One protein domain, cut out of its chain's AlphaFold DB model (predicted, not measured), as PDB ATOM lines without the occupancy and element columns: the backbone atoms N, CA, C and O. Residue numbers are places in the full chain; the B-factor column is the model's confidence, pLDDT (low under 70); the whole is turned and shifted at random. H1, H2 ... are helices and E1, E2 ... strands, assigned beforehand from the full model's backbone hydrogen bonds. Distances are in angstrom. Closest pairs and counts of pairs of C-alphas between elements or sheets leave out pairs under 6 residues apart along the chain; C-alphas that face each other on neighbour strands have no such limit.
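This is residues 123 to 243 of the 254 residues of an uncharacterized protein of Streptomyces sp. WAC04770 (UniProt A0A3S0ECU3). A long helix, H1, packs along one face of a twisted antiparallel sheet, E2, E1, E3, E4, its other face bare; at H1's far end H2 makes a corner, and residues 230 to 243 stick out. The 121 printed residues, mixed in class, run E1, E2, H1, E3, E4, H2. The whole is loose, radius of gyration of the C-alphas 18.6 A, spanning 57 by 35 by 23 A.

Start at the hairpin of E1, residues 123 to 130, and E2, residues 135 to 144; N 124 and O 142 are 2.9 A apart, within hydrogen-bond range. H1, residues 154 to 181, is on the sheet at a height of 7.4 A. E3, residues 191 to 200, has N 197 2.9 A from O 125 of E1; its closest C-alpha to H1 is Val 196, 5.9 A from that of Leu 162. E2, H1, E3 form a split strand-helix-strand unit, E1 between its strands, with a right-handed crossover. E4, residues 208 to 214, forms a hairpin with E3, N 196 and O 211 2.9 A apart. H2, residues 222 to 243, touches H1 with residues 224 to 228 alone, about perpendicular at 78 degrees; the closest C-alphas, Leu 178 and Val 225, are 6.0 A apart. In H1 and H2 every O i to N i+4 pair is within hydrogen-bond range.

Find C-alpha 123 at (38.187, -48.273, -9.736), where E1 begins. H1 runs 40.2 A, E3 27.4 A, and H2 31.5 A to C-alpha 243 at (50.232, -30.360, -50.036).

Gly 205 and Arg 241 have the C-alphas farthest apart, 58.2 A. The printed part has no cut and no long link. Look for pLDDT under 70 at residues 140 to 156, 185 to 190, 200 to 208, 217 and 243.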
ATOM      1  N   GLU A 123      39.110 -48.146  -8.625       70.50
ATOM      2  CA  GLU A 123      38.187 -48.273  -9.736       70.50
ATOM      3  C   GLU A 123      37.307 -47.031  -9.716       70.50
ATOM      4  O   GLU A 123      36.732 -46.696  -8.676       70.50
ATOM      5  N   TYR A 124      37.188 -46.334 -10.837       72.50
ATOM      6  CA  TYR A 124      36.311 -45.181 -10.925       72.50
ATOM      7  C   TYR A 124      35.419 -45.227 -12.158       72.50
ATOM      8  O   TYR A 124      35.720 -45.821 -13.192       72.50
ATOM      9  N   THR A 125      34.267 -44.591 -12.019       81.12
ATOM     10  CA  THR A 125      33.336 -44.339 -13.111       81.12
ATOM     11  C   THR A 125      33.154 -42.844 -13.232       81.12
ATOM     12  O   THR A 125      32.989 -42.146 -12.226       81.12
ATOM     13  N   GLU A 126      33.140 -42.369 -14.466       82.75
ATOM     14  CA  GLU A 126      32.974 -40.963 -14.767       82.75
ATOM     15  C   GLU A 126      31.727 -40.711 -15.598       82.75
ATOM     16  O   GLU A 126      31.466 -41.388 -16.595       82.75
ATOM     17  N   GLU A 127      30.976 -39.689 -15.202       86.75
ATOM     18  CA  GLU A 127      29.766 -39.269 -15.886       86.75
ATOM     19  C   GLU A 127      29.761 -37.757 -16.115       86.75
ATOM     20  O   GLU A 127      30.152 -36.977 -15.245       86.75
ATOM     21  N   VAL A 128      29.247 -37.335 -17.266       84.69
ATOM     22  CA  VAL A 128      28.996 -35.927 -17.598       84.69
ATOM     23  C   VAL A 128      27.511 -35.667 -17.729       84.69
ATOM     24  O   VAL A 128      26.739 -36.555 -18.090       84.69
ATOM     25  N   ARG A 129      27.099 -34.440 -17.430       86.56
ATOM     26  CA  ARG A 129      25.711 -34.004 -17.514       86.56
ATOM     27  C   ARG A 129      25.512 -33.127 -18.738       86.56
ATOM     28  O   ARG A 129      26.196 -32.121 -18.863       86.56
ATOM     29  N   ASP A 130      24.574 -33.470 -19.610       83.56
ATOM     30  CA  ASP A 130      24.221 -32.640 -20.771       83.56
ATOM     31  C   ASP A 130      23.373 -31.404 -20.388       83.56
ATOM     32  O   ASP A 130      23.045 -31.178 -19.216       83.56
ATOM     33  N   GLU A 131      23.022 -30.582 -21.378       80.06
ATOM     34  CA  GLU A 131      22.151 -29.405 -21.213       80.06
ATOM     35  C   GLU A 131      20.717 -29.758 -20.779       80.06
ATOM     36  O   GLU A 131      20.080 -28.994 -20.051       80.06
ATOM     37  N   ASP A 132      20.224 -30.942 -21.163       82.38
ATOM     38  CA  ASP A 132      18.922 -31.482 -20.741       82.38
ATOM     39  C   ASP A 132      18.954 -31.992 -19.286       82.38
ATOM     40  O   ASP A 132      17.935 -32.405 -18.715       82.38
ATOM     41  N   GLY A 133      20.131 -31.971 -18.663       80.06
ATOM     42  CA  GLY A 133      20.363 -32.384 -17.298       80.06
ATOM     43  C   GLY A 133      20.498 -33.895 -17.106       80.06
ATOM     44  O   GLY A 133      20.412 -34.334 -15.952       80.06
ATOM     45  N   ARG A 134      20.699 -34.678 -18.170       85.56
ATOM     46  CA  ARG A 134      20.900 -36.134 -18.139       85.56
ATOM     47  C   ARG A 134      22.378 -36.477 -17.991       85.56
ATOM     48  O   ARG A 134      23.228 -35.829 -18.589       85.56
ATOM     49  N   TRP A 135      22.659 -37.512 -17.203       84.50
ATOM     50  CA  TRP A 135      24.007 -38.040 -17.014       84.50
ATOM     51  C   TRP A 135      24.332 -39.102 -18.064       84.50
ATOM     52  O   TRP A 135      23.502 -39.974 -18.331       84.50
ATOM     53  N   HIS A 136      25.542 -39.037 -18.606       82.00
ATOM     54  CA  HIS A 136      26.104 -39.986 -19.562       82.00
ATOM     55  C   HIS A 136      27.449 -40.471 -19.043       82.00
ATOM     56  O   HIS A 136      28.284 -39.651 -18.662       82.00
ATOM     57  N   THR A 137      27.667 -41.782 -19.038       82.62
ATOM     58  CA  THR A 137      28.970 -42.363 -18.700       82.62
ATOM     59  C   THR A 137      29.966 -42.045 -19.808       82.62
ATOM     60  O   THR A 137      29.718 -42.358 -20.971       82.62
ATOM     61  N   VAL A 138      31.075 -41.407 -19.442       74.50
ATOM     62  CA  VAL A 138      32.175 -41.083 -20.367       74.50
ATOM     63  C   VAL A 138      33.262 -42.145 -20.291       74.50
ATOM     64  O   VAL A 138      33.799 -42.545 -21.319       74.50
ATOM     65  N   THR A 139      33.509 -42.655 -19.085       71.19
ATOM     66  CA  THR A 139      34.467 -43.727 -18.828       71.19
ATOM     67  C   THR A 139      33.769 -44.799 -18.004       71.19
ATOM     68  O   THR A 139      33.394 -44.564 -16.851       71.19
ATOM     69  N   GLU A 140      33.547 -45.962 -18.621       59.62
ATOM     70  CA  GLU A 140      33.050 -47.163 -17.948       59.62
ATOM     71  C   GLU A 140      34.265 -47.954 -17.444       59.62
ATOM     72  O   GLU A 140      35.166 -48.263 -18.220       59.62
ATOM     73  N   ASP A 141      34.308 -48.216 -16.136       57.19
ATOM     74  CA  ASP A 141      35.350 -49.006 -15.467       57.19
ATOM     75  C   ASP A 141      36.794 -48.513 -15.698       57.19
ATOM     76  O   ASP A 141      37.717 -49.283 -15.982       57.19
ATOM     77  N   GLY A 142      37.002 -47.204 -15.524       58.22
ATOM     78  CA  GLY A 142      38.339 -46.626 -15.468       58.22
ATOM     79  C   GLY A 142      39.110 -47.204 -14.283       58.22
ATOM     80  O   GLY A 142      38.637 -47.193 -13.148       58.22
ATOM     81  N   THR A 143      40.305 -47.727 -14.538       55.69
ATOM     82  CA  THR A 143      41.251 -48.067 -13.472       55.69
ATOM     83  C   THR A 143      42.323 -46.997 -13.491       55.69
ATOM     84  O   THR A 143      43.191 -47.043 -14.360       55.69
ATOM     85  N   ASP A 144      42.230 -46.021 -12.585       58.25
ATOM     86  CA  ASP A 144      43.342 -45.097 -12.374       58.25
ATOM     87  C   ASP A 144      44.223 -45.641 -11.257       58.25
ATOM     88  O   ASP A 144      43.763 -46.158 -10.228       58.25
ATOM     89  N   ARG A 145      45.519 -45.540 -11.491       52.28
ATOM     90  CA  ARG A 145      46.565 -45.984 -10.589       52.28
ATOM     91  C   ARG A 145      47.043 -44.783  -9.794       52.28
ATOM     92  O   ARG A 145      48.176 -44.344  -9.918       52.28
ATOM     93  N   LEU A 146      46.155 -44.238  -8.970       50.00
ATOM     94  CA  LEU A 146      46.525 -43.141  -8.086       50.00
ATOM     95  C   LEU A 146      47.295 -43.696  -6.886       50.00
ATOM     96  O   LEU A 146      46.838 -44.630  -6.221       50.00
ATOM     97  N   SER A 147      48.479 -43.150  -6.602       44.81
ATOM     98  CA  SER A 147      49.214 -43.569  -5.410       44.81
ATOM     99  C   SER A 147      48.567 -43.046  -4.131       44.81
ATOM    100  O   SER A 147      48.099 -41.913  -4.032       44.81
ATOM    101  N   ALA A 148      48.584 -43.905  -3.115       39.78
ATOM    102  CA  ALA A 148      48.069 -43.609  -1.786       39.78
ATOM    103  C   ALA A 148      48.932 -42.591  -1.008       39.78
ATOM    104  O   ALA A 148      48.518 -42.162   0.065       39.78
ATOM    105  N   GLY A 149      50.105 -42.203  -1.529       40.03
ATOM    106  CA  GLY A 149      51.057 -41.335  -0.829       40.03
ATOM    107  C   GLY A 149      50.551 -39.903  -0.629       40.03
ATOM    108  O   GLY A 149      50.767 -39.330   0.434       40.03
ATOM    109  N   GLU A 150      49.808 -39.357  -1.600       38.22
ATOM    110  CA  GLU A 150      49.132 -38.047  -1.481       38.22
ATOM    111  C   GLU A 150      47.638 -38.167  -1.137       38.22
ATOM    112  O   GLU A 150      46.989 -37.184  -0.780       38.22
ATOM    113  N   MET A 151      47.068 -39.371  -1.218       50.84
ATOM    114  CA  MET A 151      45.632 -39.608  -1.072       50.84
ATOM    115  C   MET A 151      45.354 -40.429   0.177       50.84
ATOM    116  O   MET A 151      45.159 -41.644   0.126       50.84
ATOM    117  N   ALA A 152      45.299 -39.741   1.318       48.44
ATOM    118  CA  ALA A 152      45.005 -40.350   2.612       48.44
ATOM    119  C   ALA A 152      43.647 -41.084   2.628       48.44
ATOM    120  O   ALA A 152      43.415 -41.950   3.479       48.44
ATOM    121  N   THR A 153      42.733 -40.747   1.706       60.16
ATOM    122  CA  THR A 153      41.390 -41.322   1.626       60.16
ATOM    123  C   THR A 153      40.871 -41.482   0.189       60.16
ATOM    124  O   THR A 153      41.271 -40.780  -0.736       60.16
ATOM    125  N   VAL A 154      39.860 -42.344   0.016       64.44
ATOM    126  CA  VAL A 154      39.055 -42.445  -1.224       64.44
ATOM    127  C   VAL A 154      38.397 -41.101  -1.602       64.44
ATOM    128  O   VAL A 154      38.084 -40.877  -2.768       64.44
ATOM    129  N   GLY A 155      38.197 -40.196  -0.633       66.56
ATOM    130  CA  GLY A 155      37.689 -38.842  -0.871       66.56
ATOM    131  C   GLY A 155      38.708 -37.932  -1.554       66.56
ATOM    132  O   GLY A 155      38.351 -37.238  -2.500       66.56
ATOM    133  N   ASP A 156      39.974 -37.986  -1.140       67.81
ATOM    134  CA  ASP A 156      41.052 -37.204  -1.764       67.81
ATOM    135  C   ASP A 156      41.289 -37.670  -3.206       67.81
ATOM    136  O   ASP A 156      41.425 -36.861  -4.124       67.81
ATOM    137  N   ALA A 157      41.210 -38.984  -3.426       70.31
ATOM    138  CA  ALA A 157      41.293 -39.568  -4.756       70.31
ATOM    139  C   ALA A 157      40.150 -39.137  -5.679       70.31
ATOM    140  O   ALA A 157      40.374 -38.761  -6.829       70.31
ATOM    141  N   ALA A 158      38.923 -39.109  -5.161       73.00
ATOM    142  CA  ALA A 158      37.787 -38.578  -5.901       73.00
ATOM    143  C   ALA A 158      37.916 -37.071  -6.188       73.00
ATOM    144  O   ALA A 158      37.453 -36.626  -7.238       73.00
ATOM    145  N   ALA A 159      38.536 -36.295  -5.292       72.94
ATOM    146  CA  ALA A 159      38.710 -34.854  -5.461       72.94
ATOM    147  C   ALA A 159      39.686 -34.535  -6.596       72.94
ATOM    148  O   ALA A 159      39.349 -33.741  -7.471       72.94
ATOM    149  N   VAL A 160      40.839 -35.208  -6.633       75.12
ATOM    150  CA  VAL A 160      41.832 -35.047  -7.709       75.12
ATOM    151  C   VAL A 160      41.286 -35.529  -9.047       75.12
ATOM    152  O   VAL A 160      41.438 -34.837 -10.052       75.12
ATOM    153  N   LEU A 161      40.608 -36.683  -9.078       75.62
ATOM    154  CA  LEU A 161      39.962 -37.156 -10.303       75.62
ATOM    155  C   LEU A 161      38.916 -36.156 -10.802       75.62
ATOM    156  O   LEU A 161      38.857 -35.885 -11.997       75.62
ATOM    157  N   LEU A 162      38.115 -35.577  -9.900       80.81
ATOM    158  CA  LEU A 162      37.136 -34.558 -10.268       80.81
ATOM    159  C   LEU A 162      37.800 -33.261 -10.750       80.81
ATOM    160  O   LEU A 162      37.262 -32.630 -11.653       80.81
ATOM    161  N   GLU A 163      38.934 -32.857 -10.179       80.25
ATOM    162  CA  GLU A 163      39.683 -31.672 -10.615       80.25
ATOM    163  C   GLU A 163      40.283 -31.862 -12.013       80.25
ATOM    164  O   GLU A 163      40.062 -31.019 -12.881       80.25
ATOM    165  N   ARG A 164      40.944 -32.996 -12.278       78.31
ATOM    166  CA  ARG A 164      41.437 -33.350 -13.624       78.31
ATOM    167  C   ARG A 164      40.297 -33.361 -14.641       78.31
ATOM    168  O   ARG A 164      40.357 -32.705 -15.674       78.31
ATOM    169  N   ALA A 165      39.205 -34.032 -14.285       76.50
ATOM    170  CA  ALA A 165      37.987 -34.072 -15.075       76.50
ATOM    171  C   ALA A 165      37.385 -32.673 -15.307       76.50
ATOM    172  O   ALA A 165      36.842 -32.392 -16.376       76.50
ATOM    173  N   ALA A 166      37.442 -31.783 -14.320       76.19
ATOM    174  CA  ALA A 166      36.969 -30.412 -14.458       76.19
ATOM    175  C   ALA A 166      37.827 -29.610 -15.445       76.19
ATOM    176  O   ALA A 166      37.262 -28.953 -16.316       76.19
ATOM    177  N   LEU A 167      39.156 -29.709 -15.344       79.12
ATOM    178  CA  LEU A 167      40.103 -29.028 -16.234       79.12
ATOM    179  C   LEU A 167      39.925 -29.469 -17.691       79.12
ATOM    180  O   LEU A 167      39.656 -28.630 -18.549       79.12
ATOM    181  N   ASP A 168      39.935 -30.780 -17.949       78.06
ATOM    182  CA  ASP A 168      39.688 -31.339 -19.288       78.06
ATOM    183  C   ASP A 168      38.357 -30.857 -19.878       78.06
ATOM    184  O   ASP A 168      38.194 -30.714 -21.094       78.06
ATOM    185  N   GLN A 169      37.354 -30.667 -19.016       78.25
ATOM    186  CA  GLN A 169      36.034 -30.251 -19.454       78.25
ATOM    187  C   GLN A 169      35.960 -28.760 -19.774       78.25
ATOM    188  O   GLN A 169      35.260 -28.384 -20.718       78.25
ATOM    189  N   ASP A 170      36.653 -27.922 -19.009       79.38
ATOM    190  CA  ASP A 170      36.720 -26.485 -19.264       79.38
ATOM    191  C   ASP A 170      37.376 -26.215 -20.627       79.38
ATOM    192  O   ASP A 170      36.797 -25.521 -21.463       79.38
ATOM    193  N   GLU A 171      38.483 -26.904 -20.927       81.19
ATOM    194  CA  GLU A 171      39.168 -26.823 -22.226       81.19
ATOM    195  C   GLU A 171      38.263 -27.246 -23.396       81.19
ATOM    196  O   GLU A 171      38.182 -26.567 -24.426       81.19
ATOM    197  N   ARG A 172      37.517 -28.348 -23.241       81.00
ATOM    198  CA  ARG A 172      36.558 -28.812 -24.262       81.00
ATOM    199  C   ARG A 172      35.392 -27.846 -24.450       81.00
ATOM    200  O   ARG A 172      34.934 -27.652 -25.582       81.00
ATOM    201  N   ASN A 173      34.895 -27.262 -23.361       78.88
ATOM    202  CA  ASN A 173      33.824 -26.272 -23.407       78.88
ATOM    203  C   ASN A 173      34.300 -24.992 -24.108       78.88
ATOM    204  O   ASN A 173      33.575 -24.467 -24.957       78.88
ATOM    205  N   GLU A 174      35.516 -24.524 -23.814       83.50
ATOM    206  CA  GLU A 174      36.130 -23.377 -24.487       83.50
ATOM    207  C   GLU A 174      36.302 -23.641 -25.990       83.50
ATOM    208  O   GLU A 174      35.839 -22.840 -26.809       83.50
ATOM    209  N   LEU A 175      36.868 -24.792 -26.370       83.56
ATOM    210  CA  LEU A 175      37.044 -25.170 -27.775       83.56
ATOM    211  C   LEU A 175      35.707 -25.237 -28.526       83.56
ATOM    212  O   LEU A 175      35.571 -24.659 -29.607       83.56
ATOM    213  N   SER A 176      34.699 -25.890 -27.942       82.81
ATOM    214  CA  SER A 176      33.362 -26.007 -28.542       82.81
ATOM    215  C   SER A 176      32.712 -24.636 -28.751       82.81
ATOM    216  O   SER A 176      32.072 -24.386 -29.777       82.81
ATOM    217  N   ALA A 177      32.882 -23.723 -27.792       81.44
ATOM    218  CA  ALA A 177      32.341 -22.375 -27.885       81.44
ATOM    219  C   ALA A 177      33.074 -21.527 -28.939       81.44
ATOM    220  O   ALA A 177      32.428 -20.772 -29.674       81.44
ATOM    221  N   LEU A 178      34.397 -21.682 -29.067       85.69
ATOM    222  CA  LEU A 178      35.194 -21.049 -30.121       85.69
ATOM    223  C   LEU A 178      34.787 -21.537 -31.513       85.69
ATOM    224  O   LEU A 178      34.537 -20.707 -32.389       85.69
ATOM    225  N   GLN A 179      34.641 -22.851 -31.705       85.12
ATOM    226  CA  GLN A 179      34.160 -23.449 -32.957       85.12
ATOM    227  C   GLN A 179      32.786 -22.887 -33.353       85.12
ATOM    228  O   GLN A 179      32.621 -22.372 -34.463       85.12
ATOM    229  N   ALA A 180      31.829 -22.881 -32.418       82.00
ATOM    230  CA  ALA A 180      30.492 -22.342 -32.658       82.00
ATOM    231  C   ALA A 180      30.516 -20.850 -33.047       82.00
ATOM    232  O   ALA A 180      29.791 -20.433 -33.953       82.00
ATOM    233  N   ALA A 181      31.373 -20.043 -32.411       84.38
ATOM    234  CA  ALA A 181      31.507 -18.612 -32.700       84.38
ATOM    235  C   ALA A 181      32.078 -18.318 -34.100       84.38
ATOM    236  O   ALA A 181      31.770 -17.278 -34.692       84.38
ATOM    237  N   VAL A 182      32.886 -19.226 -34.655       85.75
ATOM    238  CA  VAL A 182      33.417 -19.115 -36.026       85.75
ATOM    239  C   VAL A 182      32.561 -19.845 -37.066       85.75
ATOM    240  O   VAL A 182      32.916 -19.864 -38.242       85.75
ATOM    241  N   GLY A 183      31.411 -20.397 -36.665       80.62
ATOM    242  CA  GLY A 183      30.489 -21.102 -37.558       80.62
ATOM    243  C   GLY A 183      30.940 -22.516 -37.934       80.62
ATOM    244  O   GLY A 183      30.387 -23.099 -38.867       80.62
ATOM    245  N   ILE A 184      31.920 -23.067 -37.219       79.06
ATOM    246  CA  ILE A 184      32.283 -24.482 -37.288       79.06
ATOM    247  C   ILE A 184      31.316 -25.222 -36.356       79.06
ATOM    248  O   ILE A 184      31.068 -24.788 -35.230       79.06
ATOM    249  N   GLY A 185      30.693 -26.297 -36.846       69.94
ATOM    250  CA  GLY A 185      29.797 -27.104 -36.015       69.94
ATOM    251  C   GLY A 185      30.546 -27.608 -34.774       69.94
ATOM    252  O   GLY A 185      31.714 -27.963 -34.909       69.94
ATOM    253  N   PRO A 186      29.922 -27.623 -33.584       64.94
ATOM    254  CA  PRO A 186      30.617 -28.024 -32.369       64.94
ATOM    255  C   PRO A 186      31.064 -29.486 -32.466       64.94
ATOM    256  O   PRO A 186      30.266 -30.364 -32.810       64.94
ATOM    257  N   GLU A 187      32.317 -29.763 -32.115       62.28
ATOM    258  CA  GLU A 187      32.788 -31.125 -31.871       62.28
ATOM    259  C   GLU A 187      32.413 -31.561 -30.449       62.28
ATOM    260  O   GLU A 187      33.242 -31.627 -29.548       62.28
ATOM    261  N   GLY A 188      31.130 -31.859 -30.232       57.94
ATOM    262  CA  GLY A 188      30.649 -32.449 -28.980       57.94
ATOM    263  C   GLY A 188      29.423 -31.765 -28.377       57.94
ATOM    264  O   GLY A 188      28.959 -30.725 -28.841       57.94
ATOM    265  N   ALA A 189      28.863 -32.399 -27.344       58.16
ATOM    266  CA  ALA A 189      27.773 -31.834 -26.555       58.16
ATOM    267  C   ALA A 189      28.338 -30.872 -25.500       58.16
ATOM    268  O   ALA A 189      29.284 -31.228 -24.798       58.16
ATOM    269  N   GLN A 190      27.731 -29.689 -25.347       69.12
ATOM    270  CA  GLN A 190      27.982 -28.854 -24.173       69.12
ATOM    271  C   GLN A 190      27.538 -29.624 -22.930       69.12
ATOM    272  O   GLN A 190      26.415 -30.135 -22.862       69.12
ATOM    273  N   VAL A 191      28.425 -29.721 -21.946       72.88
ATOM    274  CA  VAL A 191      28.125 -30.384 -20.680       72.88
ATOM    275  C   VAL A 191      28.145 -29.383 -19.537       72.88
ATOM    276  O   VAL A 191      28.965 -28.470 -19.472       72.88
ATOM    277  N   THR A 192      27.190 -29.564 -18.634       79.38
ATOM    278  CA  THR A 192      26.832 -28.653 -17.541       79.38
ATOM    279  C   THR A 192      27.298 -29.160 -16.176       79.38
ATOM    280  O   THR A 192      27.122 -28.495 -15.154       79.38
ATOM    281  N   GLY A 193      27.895 -30.351 -16.125       82.44
ATOM    282  CA  GLY A 193      28.445 -30.925 -14.904       82.44
ATOM    283  C   GLY A 193      29.212 -32.215 -15.148       82.44
ATOM    284  O   GLY A 193      29.052 -32.855 -16.188       82.44
ATOM    285  N   ARG A 194      30.030 -32.603 -14.172       83.56
ATOM    286  CA  ARG A 194      30.823 -33.838 -14.182       83.56
ATOM    287  C   ARG A 194      30.779 -34.476 -12.804       83.56
ATOM    288  O   ARG A 194      30.662 -33.777 -11.796       83.56
ATOM    289  N   ARG A 195      30.791 -35.802 -12.765       86.38
ATOM    290  CA  ARG A 195      30.712 -36.599 -11.546       86.38
ATOM    291  C   ARG A 195      31.678 -37.763 -11.639       86.38
ATOM    292  O   ARG A 195      31.659 -38.493 -12.624       86.38
ATOM    293  N   VAL A 196      32.448 -37.963 -10.579       81.56
ATOM    294  CA  VAL A 196      33.344 -39.107 -10.425       81.56
ATOM    295  C   VAL A 196      32.837 -39.961  -9.273       81.56
ATOM    296  O   VAL A 196      32.567 -39.457  -8.179       81.56
ATOM    297  N   THR A 197      32.682 -41.256  -9.531       80.50
ATOM    298  CA  THR A 197      32.397 -42.271  -8.515       80.50
ATOM    299  C   THR A 197      33.627 -43.137  -8.341       80.50
ATOM    300  O   THR A 197      34.012 -43.813  -9.284       80.50
ATOM    301  N   VAL A 198      34.202 -43.164  -7.143       76.00
ATOM    302  CA  VAL A 198      35.372 -43.984  -6.817       76.00
ATOM    303  C   VAL A 198      34.953 -45.166  -5.954       76.00
ATOM    304  O   VAL A 198      34.193 -44.995  -4.998       76.00
ATOM    305  N   ARG A 199      35.449 -46.358  -6.286       72.38
ATOM    306  CA  ARG A 199      35.283 -47.612  -5.553       72.38
ATOM    307  C   ARG A 199      36.640 -48.086  -5.031       72.38
ATOM    308  O   ARG A 199      37.598 -48.227  -5.787       72.38
ATOM    309  N   GLY A 200      36.709 -48.347  -3.725       60.22
ATOM    310  CA  GLY A 200      37.860 -49.012  -3.112       60.22
ATOM    311  C   GLY A 200      38.048 -50.439  -3.643       60.22
ATOM    312  O   GLY A 200      37.072 -51.136  -3.931       60.22
ATOM    313  N   THR A 201      39.300 -50.876  -3.767       61.19
ATOM    314  CA  THR A 201      39.676 -52.231  -4.197       61.19
ATOM    315  C   THR A 201      39.748 -53.203  -3.019       61.19
ATOM    316  O   THR A 201      39.580 -52.837  -1.856       61.19
ATOM    317  N   ALA A 202      40.021 -54.483  -3.296       54.34
ATOM    318  CA  ALA A 202      40.148 -55.523  -2.270       54.34
ATOM    319  C   ALA A 202      41.170 -55.187  -1.159       54.34
ATOM    320  O   ALA A 202      41.025 -55.682  -0.043       54.34
ATOM    321  N   ALA A 203      42.166 -54.340  -1.449       50.31
ATOM    322  CA  ALA A 203      43.163 -53.872  -0.486       50.31
ATOM    323  C   ALA A 203      42.634 -52.783   0.469       50.31
ATOM    324  O   ALA A 203      43.059 -52.725   1.620       50.31
ATOM    325  N   THR A 204      41.693 -51.946   0.022       51.22
ATOM    326  CA  THR A 204      41.147 -50.810   0.790       51.22
ATOM    327  C   THR A 204      39.727 -51.049   1.316       51.22
ATOM    328  O   THR A 204      39.228 -50.284   2.141       51.22
ATOM    329  N   GLY A 205      39.093 -52.152   0.909       52.53
ATOM    330  CA  GLY A 205      37.717 -52.491   1.257       52.53
ATOM    331  C   GLY A 205      36.688 -51.703   0.430       52.53
ATOM    332  O   GLY A 205      37.024 -50.730  -0.243       52.53
ATOM    333  N   PRO A 206      35.407 -52.110   0.446       53.28
ATOM    334  CA  PRO A 206      34.380 -51.438  -0.339       53.28
ATOM    335  C   PRO A 206      34.068 -50.055   0.246       53.28
ATOM    336  O   PRO A 206      33.406 -49.937   1.278       53.28
ATOM    337  N   VAL A 207      34.502 -49.004  -0.446       64.69
ATOM    338  CA  VAL A 207      34.134 -47.610  -0.166       64.69
ATOM    339  C   VAL A 207      33.704 -46.975  -1.479       64.69
ATOM    340  O   VAL A 207      34.495 -46.933  -2.413       64.69
ATOM    341  N   ALA A 208      32.454 -46.518  -1.561       66.62
ATOM    342  CA  ALA A 208      31.964 -45.734  -2.690       66.62
ATOM    343  C   ALA A 208      31.938 -44.255  -2.292       66.62
ATOM    344  O   ALA A 208      31.245 -43.891  -1.338       66.62
ATOM    345  N   HIS A 209      32.673 -43.414  -3.012       76.31
ATOM    346  CA  HIS A 209      32.638 -41.963  -2.842       76.31
ATOM    347  C   HIS A 209      32.237 -41.300  -4.157       76.31
ATOM    348  O   HIS A 209      32.679 -41.723  -5.220       76.31
ATOM    349  N   VAL A 210      31.369 -40.291  -4.087       79.44
ATOM    350  CA  VAL A 210      30.835 -39.603  -5.265       79.44
ATOM    351  C   VAL A 210      31.066 -38.114  -5.097       79.44
ATOM    352  O   VAL A 210      30.545 -37.517  -4.154       79.44
ATOM    353  N   MET A 211      31.794 -37.515  -6.032       80.12
ATOM    354  CA  MET A 211      31.993 -36.068  -6.100       80.12
ATOM    355  C   MET A 211      31.460 -35.541  -7.423       80.12
ATOM    356  O   MET A 211      31.559 -36.216  -8.445       80.12
ATOM    357  N   ALA A 212      30.870 -34.348  -7.406       83.81
ATOM    358  CA  ALA A 212      30.330 -33.718  -8.602       83.81
ATOM    359  C   ALA A 212      30.643 -32.223  -8.633       83.81
ATOM    360  O   ALA A 212      30.566 -31.547  -7.605       83.81
ATOM    361  N   ALA A 213      30.928 -31.718  -9.828       82.00
ATOM    362  CA  ALA A 213      31.089 -30.306 -10.138       82.00
ATOM    363  C   ALA A 213      30.060 -29.888 -11.195       82.00
ATOM    364  O   ALA A 213      29.645 -30.692 -12.036       82.00
ATOM    365  N   ALA A 214      29.628 -28.630 -11.132       80.06
ATOM    366  CA  ALA A 214      28.792 -28.004 -12.146       80.06
ATOM    367  C   ALA A 214      29.621 -26.957 -12.888       80.06
ATOM    368  O   ALA A 214      30.416 -26.255 -12.263       80.06
ATOM    369  N   PHE A 215      29.401 -26.845 -14.193       78.50
ATOM    370  CA  PHE A 215      30.128 -25.921 -15.055       78.50
ATOM    371  C   PHE A 215      29.145 -24.996 -15.747       78.50
ATOM    372  O   PHE A 215      28.105 -25.430 -16.250       78.50
ATOM    373  N   GLU A 216      29.479 -23.712 -15.767       71.75
ATOM    374  CA  GLU A 216      28.776 -22.766 -16.618       71.75
ATOM    375  C   GLU A 216      29.341 -22.865 -18.041       71.75
ATOM    376  O   GLU A 216      30.558 -22.955 -18.204       71.75
ATOM    377  N   PRO A 217      28.494 -22.848 -19.085       69.12
ATOM    378  CA  PRO A 217      28.974 -22.805 -20.459       69.12
ATOM    379  C   PRO A 217      29.881 -21.592 -20.690       69.12
ATOM    380  O   PRO A 217      29.486 -20.447 -20.438       69.12
ATOM    381  N   VAL A 218      31.082 -21.844 -21.210       78.75
ATOM    382  CA  VAL A 218      32.063 -20.800 -21.516       78.75
ATOM    383  C   VAL A 218      31.564 -19.947 -22.681       78.75
ATOM    384  O   VAL A 218      31.084 -20.453 -23.697       78.75
ATOM    385  N   ARG A 219      31.684 -18.622 -22.547       81.56
ATOM    386  CA  ARG A 219      31.470 -17.677 -23.651       81.56
ATOM    387  C   ARG A 219      32.805 -17.047 -24.041       81.56
ATOM    388  O   ARG A 219      33.334 -16.280 -23.238       81.56
ATOM    389  N   PRO A 220      33.331 -17.318 -25.246       81.06
ATOM    390  CA  PRO A 220      34.598 -16.751 -25.673       81.06
ATOM    391  C   PRO A 220      34.460 -15.247 -25.903       81.06
ATOM    392  O   PRO A 220      33.420 -14.743 -26.342       81.06
ATOM    393  N   THR A 221      35.529 -14.522 -25.608       89.00
ATOM    394  CA  THR A 221      35.663 -13.101 -25.936       89.00
ATOM    395  C   THR A 221      35.937 -12.905 -27.429       89.00
ATOM    396  O   THR A 221      36.437 -13.803 -28.102       89.00
ATOM    397  N   GLU A 222      35.666 -11.705 -27.952       90.06
ATOM    398  CA  GLU A 222      35.961 -11.354 -29.353       90.06
ATOM    399  C   GLU A 222      37.444 -11.574 -29.700       90.06
ATOM    400  O   GLU A 222      37.757 -12.164 -30.729       90.06
ATOM    401  N   ALA A 223      38.354 -11.229 -28.782       91.25
ATOM    402  CA  ALA A 223      39.789 -11.437 -28.960       91.25
ATOM    403  C   ALA A 223      40.185 -12.924 -29.052       91.25
ATOM    404  O   ALA A 223      41.039 -13.272 -29.865       91.25
ATOM    405  N   GLN A 224      39.571 -13.808 -28.253       87.06
ATOM    406  CA  GLN A 224      39.815 -15.258 -28.343       87.06
ATOM    407  C   GLN A 224      39.299 -15.826 -29.670       87.06
ATOM    408  O   GLN A 224      39.965 -16.656 -30.284       87.06
ATOM    409  N   VAL A 225      38.142 -15.349 -30.139       88.44
ATOM    410  CA  VAL A 225      37.585 -15.752 -31.438       88.44
ATOM    411  C   VAL A 225      38.509 -15.330 -32.581       88.44
ATOM    412  O   VAL A 225      38.770 -16.131 -33.479       88.44
ATOM    413  N   ASP A 226      39.032 -14.105 -32.551       90.00
ATOM    414  CA  ASP A 226      39.942 -13.615 -33.589       90.00
ATOM    415  C   ASP A 226      41.284 -14.357 -33.575       90.00
ATOM    416  O   ASP A 226      41.731 -14.817 -34.625       90.00
ATOM    417  N   ALA A 227      41.873 -14.588 -32.398       88.81
ATOM    418  CA  ALA A 227      43.088 -15.393 -32.268       88.81
ATOM    419  C   ALA A 227      42.893 -16.833 -32.781       88.81
ATOM    420  O   ALA A 227      43.767 -17.384 -33.452       88.81
ATOM    421  N   PHE A 228      41.731 -17.437 -32.512       87.81
ATOM    422  CA  PHE A 228      41.399 -18.767 -33.017       87.81
ATOM    423  C   PHE A 228      41.248 -18.783 -34.546       87.81
ATOM    424  O   PHE A 228      41.764 -19.688 -35.200       87.81
ATOM    425  N   ARG A 229      40.624 -17.758 -35.147       88.00
ATOM    426  CA  ARG A 229      40.567 -17.604 -36.615       88.00
ATOM    427  C   ARG A 229      41.956 -17.474 -37.232       88.00
ATOM    428  O   ARG A 229      42.232 -18.144 -38.222       88.00
ATOM    429  N   GLU A 230      42.820 -16.645 -36.651       89.69
ATOM    430  CA  GLU A 230      44.206 -16.488 -37.110       89.69
ATOM    431  C   GLU A 230      44.982 -17.806 -37.022       89.69
ATOM    432  O   GLU A 230      45.755 -18.137 -37.922       89.69
ATOM    433  N   HIS A 231      44.768 -18.580 -35.954       87.56
ATOM    434  CA  HIS A 231      45.371 -19.900 -35.805       87.56
ATOM    435  C   HIS A 231      44.883 -20.873 -36.885       87.56
ATOM    436  O   HIS A 231      45.709 -21.484 -37.559       87.56
ATOM    437  N   LEU A 232      43.567 -20.970 -37.109       84.81
ATOM    438  CA  LEU A 232      43.000 -21.814 -38.166       84.81
ATOM    439  C   LEU A 232      43.496 -21.412 -39.559       84.81
ATOM    440  O   LEU A 232      43.790 -22.284 -40.373       84.81
ATOM    441  N   GLN A 233      43.628 -20.110 -39.828       88.69
ATOM    442  CA  GLN A 233      44.189 -19.617 -41.084       88.69
ATOM    443  C   GLN A 233      45.647 -20.059 -41.252       88.69
ATOM    444  O   GLN A 233      46.008 -20.562 -42.310       88.69
ATOM    445  N   ARG A 234      46.473 -19.930 -40.208       88.38
ATOM    446  CA  ARG A 234      47.874 -20.375 -40.245       88.38
ATOM    447  C   ARG A 234      47.989 -21.874 -40.493       88.38
ATOM    448  O   ARG A 234      48.802 -22.290 -41.306       88.38
ATOM    449  N   VAL A 235      47.160 -22.670 -39.819       83.38
ATOM    450  CA  VAL A 235      47.105 -24.123 -40.018       83.38
ATOM    451  C   VAL A 235      46.703 -24.446 -41.460       83.38
ATOM    452  O   VAL A 235      47.349 -25.272 -42.095       83.38
ATOM    453  N   ALA A 236      45.695 -23.768 -42.020       82.75
ATOM    454  CA  ALA A 236      45.308 -23.941 -43.422       82.75
ATOM    455  C   ALA A 236      46.445 -23.576 -44.397       82.75
ATOM    456  O   ALA A 236      46.723 -24.343 -45.314       82.75
ATOM    457  N   GLU A 237      47.142 -22.459 -44.173       86.25
ATOM    458  CA  GLU A 237      48.307 -22.048 -44.972       86.25
ATOM    459  C   GLU A 237      49.463 -23.064 -44.874       86.25
ATOM    460  O   GLU A 237      50.145 -23.338 -45.866       86.25
ATOM    461  N   GLU A 238      49.687 -23.652 -43.695       82.25
ATOM    462  CA  GLU A 238      50.675 -24.715 -43.485       82.25
ATOM    463  C   GLU A 238      50.298 -26.003 -44.227       82.25
ATOM    464  O   GLU A 238      51.151 -26.549 -44.929       82.25
ATOM    465  N   TYR A 239      49.034 -26.437 -44.158       75.38
ATOM    466  CA  TYR A 239      48.536 -27.595 -44.909       75.38
ATOM    467  C   TYR A 239      48.604 -27.374 -46.424       75.38
ATOM    468  O   TYR A 239      49.085 -28.247 -47.142       75.38
ATOM    469  N   GLU A 240      48.205 -26.202 -46.931       77.88
ATOM    470  CA  GLU A 240      48.325 -25.872 -48.359       77.88
ATOM    471  C   GLU A 240      49.789 -25.907 -48.825       77.88
ATOM    472  O   GLU A 240      50.093 -26.388 -49.923       77.88
ATOM    473  N   ARG A 241      50.724 -25.450 -47.983       72.25
ATOM    474  CA  ARG A 241      52.165 -25.511 -48.260       72.25
ATOM    475  C   ARG A 241      52.696 -26.947 -48.252       72.25
ATOM    476  O   ARG A 241      53.524 -27.278 -49.101       72.25
ATOM    477  N   GLU A 242      52.259 -27.790 -47.323       70.62
ATOM    478  CA  GLU A 242      52.656 -29.202 -47.255       70.62
ATOM    479  C   GLU A 242      52.064 -30.037 -48.399       70.62
ATOM    480  O   GLU A 242      52.778 -30.858 -48.976       70.62
ATOM    481  N   ASP A 243      50.831 -29.765 -48.830       59.44
ATOM    482  CA  ASP A 243      50.232 -30.360 -50.036       59.44
ATOM    483  C   ASP A 243      50.952 -29.911 -51.321       59.44
ATOM    484  O   ASP A 243      51.154 -30.703 -52.247       59.44
TER     485      ASP A 243